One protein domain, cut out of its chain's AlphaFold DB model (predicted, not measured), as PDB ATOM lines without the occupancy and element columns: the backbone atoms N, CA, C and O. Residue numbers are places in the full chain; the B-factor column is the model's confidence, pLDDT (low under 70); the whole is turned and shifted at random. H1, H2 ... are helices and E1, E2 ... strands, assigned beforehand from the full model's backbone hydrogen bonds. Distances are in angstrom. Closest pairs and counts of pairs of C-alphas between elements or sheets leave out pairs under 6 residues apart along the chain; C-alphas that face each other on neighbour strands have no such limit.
ATOM      1  N   SER A   4     -43.344  37.242 -32.266       85.62
ATOM      2  CA  SER A   4     -42.458  36.081 -32.261       85.62
ATOM      3  C   SER A   4     -41.070  36.528 -31.859       85.62
ATOM      4  O   SER A   4     -40.561  37.509 -32.404       85.62
ATOM      5  N   GLU A   5     -40.464  35.819 -30.919       89.56
ATOM      6  CA  GLU A   5     -39.118  36.121 -30.453       89.56
ATOM      7  C   GLU A   5     -38.328  34.834 -30.240       89.56
ATOM      8  O   GLU A   5     -38.815  33.874 -29.644       89.56
ATOM      9  N   GLU A   6     -37.092  34.816 -30.727       91.56
ATOM     10  CA  GLU A   6     -36.149  33.753 -30.403       91.56
ATOM     11  C   GLU A   6     -35.480  34.048 -29.063       91.56
ATOM     12  O   GLU A   6     -35.018  35.162 -28.816       91.56
ATOM     13  N   PHE A   7     -35.361  33.030 -28.216       90.56
ATOM     14  CA  PHE A   7     -34.618  33.114 -26.963       90.56
ATOM     15  C   PHE A   7     -33.721  31.890 -26.781       90.56
ATOM     16  O   PHE A   7     -33.790  30.912 -27.524       90.56
ATOM     17  N   THR A   8     -32.820  31.951 -25.802       88.94
ATOM     18  CA  THR A   8     -31.959  30.817 -25.447       88.94
ATOM     19  C   THR A   8     -32.271  30.374 -24.025       88.94
ATOM     20  O   THR A   8     -32.091  31.146 -23.092       88.94
ATOM     21  N   SER A   9     -32.678  29.116 -23.856       84.75
ATOM     22  CA  SER A   9     -32.926  28.485 -22.557       84.75
ATOM     23  C   SER A   9     -31.843  27.453 -22.278       84.75
ATOM     24  O   SER A   9     -31.761  26.428 -22.948       84.75
ATOM     25  N   SER A  10     -30.966  27.724 -21.306       81.12
ATOM     26  CA  SER A  10     -29.925  26.775 -20.871       81.12
ATOM     27  C   SER A  10     -29.046  26.204 -22.010       81.12
ATOM     28  O   SER A  10     -28.557  25.082 -21.921       81.12
ATOM     29  N   GLY A  11     -28.816  26.990 -23.071       84.69
ATOM     30  CA  GLY A  11     -28.035  26.596 -24.256       84.69
ATOM     31  C   GLY A  11     -28.852  25.990 -25.404       84.69
ATOM     32  O   GLY A  11     -28.293  25.746 -26.470       84.69
ATOM     33  N   TYR A  12     -30.156  25.800 -25.213       89.75
ATOM     34  CA  TYR A  12     -31.103  25.343 -26.226       89.75
ATOM     35  C   TYR A  12     -31.834  26.521 -26.863       89.75
ATOM     36  O   TYR A  12     -32.136  27.514 -26.197       89.75
ATOM     37  N   GLN A  13     -32.129  26.406 -28.158       92.44
ATOM     38  CA  GLN A  13     -32.915  27.409 -28.869       92.44
ATOM     39  C   GLN A  13     -34.383  27.300 -28.464       92.44
ATOM     40  O   GLN A  13     -34.940  26.200 -28.398       92.44
ATOM     41  N   GLY A  14     -35.000  28.447 -28.198       92.06
ATOM     42  CA  GLY A  14     -36.417  28.552 -27.920       92.06
ATOM     43  C   GLY A  14     -37.101  29.634 -28.745       92.06
ATOM     44  O   GLY A  14     -36.460  30.558 -29.242       92.06
ATOM     45  N   PHE A  15     -38.414  29.499 -28.876       92.56
ATOM     46  CA  PHE A  15     -39.291  30.423 -29.585       92.56
ATOM     47  C   PHE A  15     -40.442  30.810 -28.670       92.56
ATOM     48  O   PHE A  15     -41.114  29.940 -28.124       92.56
ATOM     49  N   TYR A  16     -40.666  32.104 -28.508       92.56
ATOM     50  CA  TYR A  16     -41.848  32.669 -27.876       92.56
ATOM     51  C   TYR A  16     -42.815  33.127 -28.967       92.56
ATOM     52  O   TYR A  16     -42.392  33.771 -29.929       92.56
ATOM     53  N   LEU A  17     -44.096  32.803 -28.809       90.25
ATOM     54  CA  LEU A  17     -45.192  33.240 -29.665       90.25
ATOM     55  C   LEU A  17     -46.288  33.864 -28.803       90.25
ATOM     56  O   LEU A  17     -46.689  33.292 -27.789       90.25
ATOM     57  N   GLU A  18     -46.826  34.984 -29.267       88.75
ATOM     58  CA  GLU A  18     -47.978  35.648 -28.659       88.75
ATOM     59  C   GLU A  18     -49.141  35.703 -29.644       88.75
ATOM     60  O   GLU A  18     -48.979  36.068 -30.815       88.75
ATOM     61  N   TYR A  19     -50.326  35.347 -29.170       85.75
ATOM     62  CA  TYR A  19     -51.571  35.359 -29.921       85.75
ATOM     63  C   TYR A  19     -52.473  36.497 -29.421       85.75
ATOM     64  O   TYR A  19     -52.379  36.891 -28.256       85.75
ATOM     65  N   PRO A  20     -53.331  37.063 -30.290       81.44
ATOM     66  CA  PRO A  20     -54.240  38.121 -29.895       81.44
ATOM     67  C   PRO A  20     -55.200  37.645 -28.817       81.44
ATOM     68  O   PRO A  20     -55.810  36.581 -28.918       81.44
ATOM     69  N   GLN A  21     -55.326  38.476 -27.791       83.00
ATOM     70  CA  GLN A  21     -56.318  38.322 -26.750       83.00
ATOM     71  C   GLN A  21     -57.647  38.869 -27.280       83.00
ATOM     72  O   GLN A  21     -57.836  40.080 -27.377       83.00
ATOM     73  N   LEU A  22     -58.538  37.966 -27.694       77.38
ATOM     74  CA  LEU A  22     -59.855  38.328 -28.235       77.38
ATOM     75  C   LEU A  22     -60.844  38.753 -27.136       77.38
ATOM     76  O   LEU A  22     -61.754  39.529 -27.415       77.38
ATOM     77  N   ASN A  23     -60.620  38.295 -25.899       75.25
ATOM     78  CA  ASN A  23     -61.305  38.769 -24.701       75.25
ATOM     79  C   ASN A  23     -60.274  39.340 -23.702       75.25
ATOM     80  O   ASN A  23     -59.570  38.563 -23.050       75.25
ATOM     81  N   PRO A  24     -60.129  40.677 -23.614       72.38
ATOM     82  CA  PRO A  24     -59.179  41.337 -22.717       72.38
ATOM     83  C   PRO A  24     -59.427  41.084 -21.226       72.38
ATOM     84  O   PRO A  24     -58.478  41.140 -20.445       72.38
ATOM     85  N   ASP A  25     -60.680  40.814 -20.851       74.38
ATOM     86  CA  ASP A  25     -61.115  40.726 -19.456       74.38
ATOM     87  C   ASP A  25     -60.979  39.301 -18.888       74.38
ATOM     88  O   ASP A  25     -60.963  39.112 -17.673       74.38
ATOM     89  N   GLU A  26     -60.797  38.295 -19.753       77.38
ATOM     90  CA  GLU A  26     -60.521  36.914 -19.353       77.38
ATOM     91  C   GLU A  26     -59.015  36.595 -19.344       77.38
ATOM     92  O   GLU A  26     -58.241  36.988 -20.228       77.38
ATOM     93  N   ILE A  27     -58.606  35.792 -18.356       83.12
ATOM     94  CA  ILE A  27     -57.289  35.155 -18.347       83.12
ATOM     95  C   ILE A  27     -57.300  34.036 -19.391       83.12
ATOM     96  O   ILE A  27     -57.996  33.033 -19.242       83.12
ATOM     97  N   VAL A  28     -56.499  34.192 -20.442       85.06
ATOM     98  CA  VAL A  28     -56.431  33.255 -21.571       85.06
ATOM     99  C   VAL A  28     -55.004  32.779 -21.794       85.06
ATOM    100  O   VAL A  28     -54.054  33.530 -21.609       85.06
ATOM    101  N   PHE A  29     -54.821  31.542 -22.252       89.06
ATOM    102  CA  PHE A  29     -53.501  31.014 -22.618       89.06
ATOM    103  C   PHE A  29     -53.072  31.493 -24.011       89.06
ATOM    104  O   PHE A  29     -53.007  30.720 -24.968       89.06
ATOM    105  N   ASN A  30     -52.814  32.795 -24.138       89.81
ATOM    106  CA  ASN A  30     -52.460  33.442 -25.402       89.81
ATOM    107  C   ASN A  30     -50.955  33.420 -25.712       89.81
ATOM    108  O   ASN A  30     -50.545  33.936 -26.751       89.81
ATOM    109  N   GLN A  31     -50.126  32.842 -24.846       92.06
ATOM    110  CA  GLN A  31     -48.682  32.752 -25.039       92.06
ATOM    111  C   GLN A  31     -48.255  31.291 -25.197       92.06
ATOM    112  O   GLN A  31     -48.692  30.417 -24.445       92.06
ATOM    113  N   ARG A  32     -47.367  31.021 -26.159       92.81
ATOM    114  CA  ARG A  32     -46.731  29.707 -26.339       92.81
ATOM    115  C   ARG A  32     -45.222  29.841 -26.380       92.81
ATOM    116  O   ARG A  32     -44.689  30.707 -27.067       92.81
ATOM    117  N   LEU A  33     -44.534  28.947 -25.681       93.50
ATOM    118  CA  LEU A  33     -43.082  28.846 -25.710       93.50
ATOM    119  C   LEU A  33     -42.677  27.447 -26.145       93.50
ATOM    120  O   LEU A  33     -43.163  26.459 -25.599       93.50
ATOM    121  N   TYR A  34     -41.741  27.379 -27.082       92.88
ATOM    122  CA  TYR A  34     -41.111  26.142 -27.516       92.88
ATOM    123  C   TYR A  34     -39.640  26.163 -27.125       92.88
ATOM    124  O   TYR A  34     -38.973  27.160 -27.377       92.88
ATOM    125  N   VAL A  35     -39.113  25.085 -26.541       92.62
ATOM    126  CA  VAL A  35     -37.666  24.921 -26.297       92.62
ATOM    127  C   VAL A  35     -37.203  23.600 -26.894       92.62
ATOM    128  O   VAL A  35     -37.693  22.533 -26.522       92.62
ATOM    129  N   ALA A  36     -36.256  23.671 -27.827       90.94
ATOM    130  CA  ALA A  36     -35.735  22.517 -28.545       90.94
ATOM    131  C   ALA A  36     -34.554  21.888 -27.792       90.94
ATOM    132  O   ALA A  36     -33.399  22.276 -27.970       90.94
ATOM    133  N   PHE A  37     -34.831  20.865 -26.984       87.38
ATOM    134  CA  PHE A  37     -33.818  20.047 -26.320       87.38
ATOM    135  C   PHE A  37     -33.226  19.030 -27.305       87.38
ATOM    136  O   PHE A  37     -33.482  17.823 -27.245       87.38
ATOM    137  N   THR A  38     -32.433  19.532 -28.250       83.94
ATOM    138  CA  THR A  38     -31.911  18.764 -29.392       83.94
ATOM    139  C   THR A  38     -31.063  17.559 -28.992       83.94
ATOM    140  O   THR A  38     -31.057  16.569 -29.717       83.94
ATOM    141  N   ASP A  39     -30.400  17.609 -27.833       84.19
ATOM    142  CA  ASP A  39     -29.552  16.519 -27.324       84.19
ATOM    143  C   ASP A  39     -30.344  15.261 -26.952       84.19
ATOM    144  O   ASP A  39     -29.790  14.164 -26.901       84.19
ATOM    145  N   VAL A  40     -31.641  15.421 -26.677       79.50
ATOM    146  CA  VAL A  40     -32.557  14.330 -26.317       79.50
ATOM    147  C   VAL A  40     -33.696  14.164 -27.324       79.50
ATOM    148  O   VAL A  40     -34.543  13.302 -27.130       79.50
ATOM    149  N   HIS A  41     -33.691  14.935 -28.418       82.12
ATOM    150  CA  HIS A  41     -34.711  14.925 -29.473       82.12
ATOM    151  C   HIS A  41     -36.137  15.267 -28.996       82.12
ATOM    152  O   HIS A  41     -37.107  14.771 -29.564       82.12
ATOM    153  N   TYR A  42     -36.269  16.138 -27.990       83.12
ATOM    154  CA  TYR A  42     -37.567  16.634 -27.514       83.12
ATOM    155  C   TYR A  42     -37.732  18.127 -27.782       83.12
ATOM    156  O   TYR A  42     -36.770  18.897 -27.737       83.12
ATOM    157  N   VAL A  43     -38.981  18.536 -27.985       87.00
ATOM    158  CA  VAL A  43     -39.404  19.934 -27.920       87.00
ATOM    159  C   VAL A  43     -40.364  20.056 -26.745       87.00
ATOM    160  O   VAL A  43     -41.340  19.315 -26.666       87.00
ATOM    161  N   MET A  44     -40.071  20.960 -25.819       88.69
ATOM    162  CA  MET A  44     -41.027  21.350 -24.787       88.69
ATOM    163  C   MET A  44     -41.958  22.402 -25.374       88.69
ATOM    164  O   MET A  44     -41.460  23.416 -25.852       88.69
ATOM    165  N   GLU A  45     -43.266  22.179 -25.298       92.69
ATOM    166  CA  GLU A  45     -44.290  23.204 -25.510       92.69
ATOM    167  C   GLU A  45     -44.824  23.649 -24.144       92.69
ATOM    168  O   GLU A  45     -45.176  22.820 -23.305       92.69
ATOM    169  N   MET A  46     -44.860  24.956 -23.909       91.69
ATOM    170  CA  MET A  46     -45.401  25.553 -22.695       91.69
ATOM    171  C   MET A  46     -46.457  26.588 -23.062       91.69
ATOM    172  O   MET A  46     -46.198  27.488 -23.862       91.69
ATOM    173  N   TYR A  47     -47.624  26.472 -22.436       92.44
ATOM    174  CA  TYR A  47     -48.717  27.431 -22.528       92.44
ATOM    175  C   TYR A  47     -48.620  28.386 -21.338       92.44
ATOM    176  O   TYR A  47     -48.547  27.934 -20.195       92.44
ATOM    177  N   ALA A  48     -48.601  29.691 -21.599       92.44
ATOM    178  CA  ALA A  48     -48.610  30.720 -20.564       92.44
ATOM    179  C   ALA A  48     -49.873  31.584 -20.686       92.44
ATOM    180  O   ALA A  48     -50.332  31.891 -21.790       92.44
ATOM    181  N   ALA A  49     -50.452  31.904 -19.531       91.81
ATOM    182  CA  ALA A  49     -51.662  32.702 -19.406       91.81
ATOM    183  C   ALA A  49     -51.369  34.201 -19.596       91.81
ATOM    184  O   ALA A  49     -50.236  34.642 -19.404       91.81
ATOM    185  N   SER A  50     -52.376  34.980 -19.993       90.88
ATOM    186  CA  SER A  50     -52.263  36.407 -20.326       90.88
ATOM    187  C   SER A  50     -51.874  37.292 -19.139       90.88
ATOM    188  O   SER A  50     -51.375  38.397 -19.337       90.88
ATOM    189  N   ASP A  51     -52.048  36.802 -17.911       92.38
ATOM    190  CA  ASP A  51     -51.637  37.450 -16.665       92.38
ATOM    191  C   ASP A  51     -50.176  37.160 -16.270       92.38
ATOM    192  O   ASP A  51     -49.649  37.782 -15.344       92.38
ATOM    193  N   VAL A  52     -49.487  36.263 -16.984       93.31
ATOM    194  CA  VAL A  52     -48.051  36.003 -16.822       93.31
ATOM    195  C   VAL A  52     -47.275  36.859 -17.813       93.31
ATOM    196  O   VAL A  52     -47.498  36.784 -19.020       93.31
ATOM    197  N   SER A  53     -46.316  37.653 -17.334       93.31
ATOM    198  CA  SER A  53     -45.475  38.434 -18.246       93.31
ATOM    199  C   SER A  53     -44.602  37.527 -19.121       93.31
ATOM    200  O   SER A  53     -44.132  36.473 -18.678       93.31
ATOM    201  N   LYS A  54     -44.306  37.969 -20.350       93.06
ATOM    202  CA  LYS A  54     -43.376  37.274 -21.253       93.06
ATOM    203  C   LYS A  54     -42.054  36.948 -20.554       93.06
ATOM    204  O   LYS A  54     -41.535  35.841 -20.684       93.06
ATOM    205  N   GLU A  55     -41.498  37.901 -19.810       94.25
ATOM    206  CA  GLU A  55     -40.225  37.743 -19.108       94.25
ATOM    207  C   GLU A  55     -40.292  36.650 -18.034       94.25
ATOM    208  O   GLU A  55     -39.349  35.869 -17.886       94.25
ATOM    209  N   GLU A  56     -41.398  36.561 -17.294       94.94
ATOM    210  CA  GLU A  56     -41.617  35.494 -16.316       94.94
ATOM    211  C   GLU A  56     -41.804  34.141 -16.992       94.94
ATOM    212  O   GLU A  56     -41.187  33.164 -16.563       94.94
ATOM    213  N   ALA A  57     -42.578  34.083 -18.077       93.56
ATOM    214  CA  ALA A  57     -42.778  32.864 -18.846       93.56
ATOM    215  C   ALA A  57     -41.443  32.340 -19.408       93.56
ATOM    216  O   ALA A  57     -41.082  31.183 -19.186       93.56
ATOM    217  N   ILE A  58     -40.638  33.202 -20.041       92.50
ATOM    218  CA  ILE A  58     -39.293  32.848 -20.519       92.50
ATOM    219  C   ILE A  58     -38.424  32.353 -19.359       92.50
ATOM    220  O   ILE A  58     -37.794  31.302 -19.466       92.50
ATOM    221  N   LYS A  59     -38.433  33.044 -18.216       93.19
ATOM    222  CA  LYS A  59     -37.651  32.641 -17.042       93.19
ATOM    223  C   LYS A  59     -38.078  31.279 -16.492       93.19
ATOM    224  O   LYS A  59     -37.218  30.516 -16.054       93.19
ATOM    225  N   ILE A  60     -39.369  30.946 -16.506       92.00
ATOM    226  CA  ILE A  60     -39.849  29.604 -16.147       92.00
ATOM    227  C   ILE A  60     -39.265  28.580 -17.127       92.00
ATOM    228  O   ILE A  60     -38.624  27.624 -16.686       92.00
ATOM    229  N   ALA A  61     -39.391  28.822 -18.436       90.94
ATOM    230  CA  ALA A  61     -38.861  27.942 -19.479       90.94
ATOM    231  C   ALA A  61     -37.331  27.753 -19.396       90.94
ATOM    232  O   ALA A  61     -36.829  26.667 -19.683       90.94
ATOM    233  N   GLU A  62     -36.583  28.772 -18.959       90.00
ATOM    234  CA  GLU A  62     -35.134  28.707 -18.710       90.00
ATOM    235  C   GLU A  62     -34.737  27.727 -17.598       90.00
ATOM    236  O   GLU A  62     -33.636  27.167 -17.621       90.00
ATOM    237  N   HIS A  63     -35.622  27.517 -16.621       89.06
ATOM    238  CA  HIS A  63     -35.365  26.672 -15.455       89.06
ATOM    239  C   HIS A  63     -35.900  25.243 -15.610       89.06
ATOM    240  O   HIS A  63     -35.569  24.386 -14.783       89.06
ATOM    241  N   VAL A  64     -36.671  24.956 -16.664       87.50
ATOM    242  CA  VAL A  64     -37.104  23.591 -16.979       87.50
ATOM    243  C   VAL A  64     -35.918  22.773 -17.490       87.50
ATOM    244  O   VAL A  64     -35.130  23.217 -18.323       87.50
ATOM    245  N   LYS A  65     -35.779  21.547 -16.978       84.25
ATOM    246  CA  LYS A  65     -34.730  20.605 -17.377       84.25
ATOM    247  C   LYS A  65     -35.331  19.241 -17.653       84.25
ATOM    248  O   LYS A  65     -36.009  18.683 -16.794       84.25
ATOM    249  N   LEU A  66     -34.999  18.673 -18.806       79.06
ATOM    250  CA  LEU A  66     -35.243  17.264 -19.085       79.06
ATOM    251  C   LEU A  66     -34.137  16.431 -18.437       79.06
ATOM    252  O   LEU A  66     -32.959  16.565 -18.764       79.06
ATOM    253  N   LEU A  67     -34.522  15.584 -17.487       79.88
ATOM    254  CA  LEU A  67     -33.623  14.634 -16.841       79.88
ATOM    255  C   LEU A  67     -33.983  13.222 -17.310       79.88
ATOM    256  O   LEU A  67     -35.169  12.896 -17.352       79.88
ATOM    257  N   PRO A  68     -32.996  12.363 -17.622       73.75
ATOM    258  CA  PRO A  68     -33.269  10.962 -17.902       73.75
ATOM    259  C   PRO A  68     -34.027  10.320 -16.737       73.75
ATOM    260  O   PRO A  68     -33.614  10.447 -15.577       73.75
ATOM    261  N   ALA A  69     -35.116   9.618 -17.041       70.69
ATOM    262  CA  ALA A  69     -35.817   8.818 -16.049       70.69
ATOM    263  C   ALA A  69     -34.866   7.744 -15.495       70.69
ATOM    264  O   ALA A  69     -34.105   7.120 -16.236       70.69
TER     265      ALA A  69
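Overview. This is residues 4 to 69 of the 321 residues of an uncharacterized protein of Lachnospiraceae bacterium (UniProt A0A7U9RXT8). A strongly twisted sheet of four strands, E1 to E4, has a single helix, H1, packed over one face, while the other face is bare. The hairpin loop of residues 19 to 30 reaches beyond the sheet at one end of the long axis, and the last residues, 64 to 69, trail toward the other end. The printed part has 66 residues, with four named strands and then one named helix along the chain; the sheet's order is E1, E2, E3, E4, all antiparallel, and the class is mixed, helices and strands. The whole is elongated, spanning 40 by 24 by 17 A, and only just compact, close to loose, with a radius of gyration of the C-alphas of 12.7 A.

Along the chain. In the sheet, E2 is residues 12 to 18, 19.9 A from first to last C-alpha; E3 is residues 31 to 37, 19.6 A; and E4 is residues 42 to 48, 19.2 A. E1, residues 4 to 9, is 15.6 A long and begins with C-alpha 4 at (-42.458, 36.081, -32.261). H1, residues 54 to 63, is 14.5 A long and ends with C-alpha 63 at (-35.365, 26.672, -15.455).

Arrangement. The strands form a meander, each the antiparallel neighbour of the one before, and E1 and E2, E2 and E3, and E3 and E4 are hairpins. The inner strands E2 and E3 run at 166 degrees between their directions, with N 15 and O 34 within hydrogen-bond range at 2.8 A. E3 and the edge strand E4 stand at 161 degrees, with N 46 and O 33 at 2.8 A. E2 and the other edge strand, E1, stand at 148 degrees, with N 7 and O 14 at 2.9 A. E1 and E4 are apart. H1 is on the sheet, which makes two layers, a helix on one face of a sheet. Its closest C-alphas to E1 are those of Glu 62 and Ser 9, 4.4 A apart; to E4, those of Ala 57 and Ala 48, 6.4 A. To E3 they are those of Ala 61 and Val 35, 7.6 A. In H1 every O i to N i+4 pair is within hydrogen-bond range.

Size, cuts and confidence. The two C-alphas farthest apart are those of Asp 25 and Ala 69, 40.9 A. The link from E2 to E3, 12 residues, is long; its C-alphas lie 11 to 22 A from the mean of the C-alphas. The other links, E1 to E2, E3 to E4 and E4 to H1, are tight. The printed part has no cut. The model's mean pLDDT of the printed part is 87.4, and no printed residue is under 70.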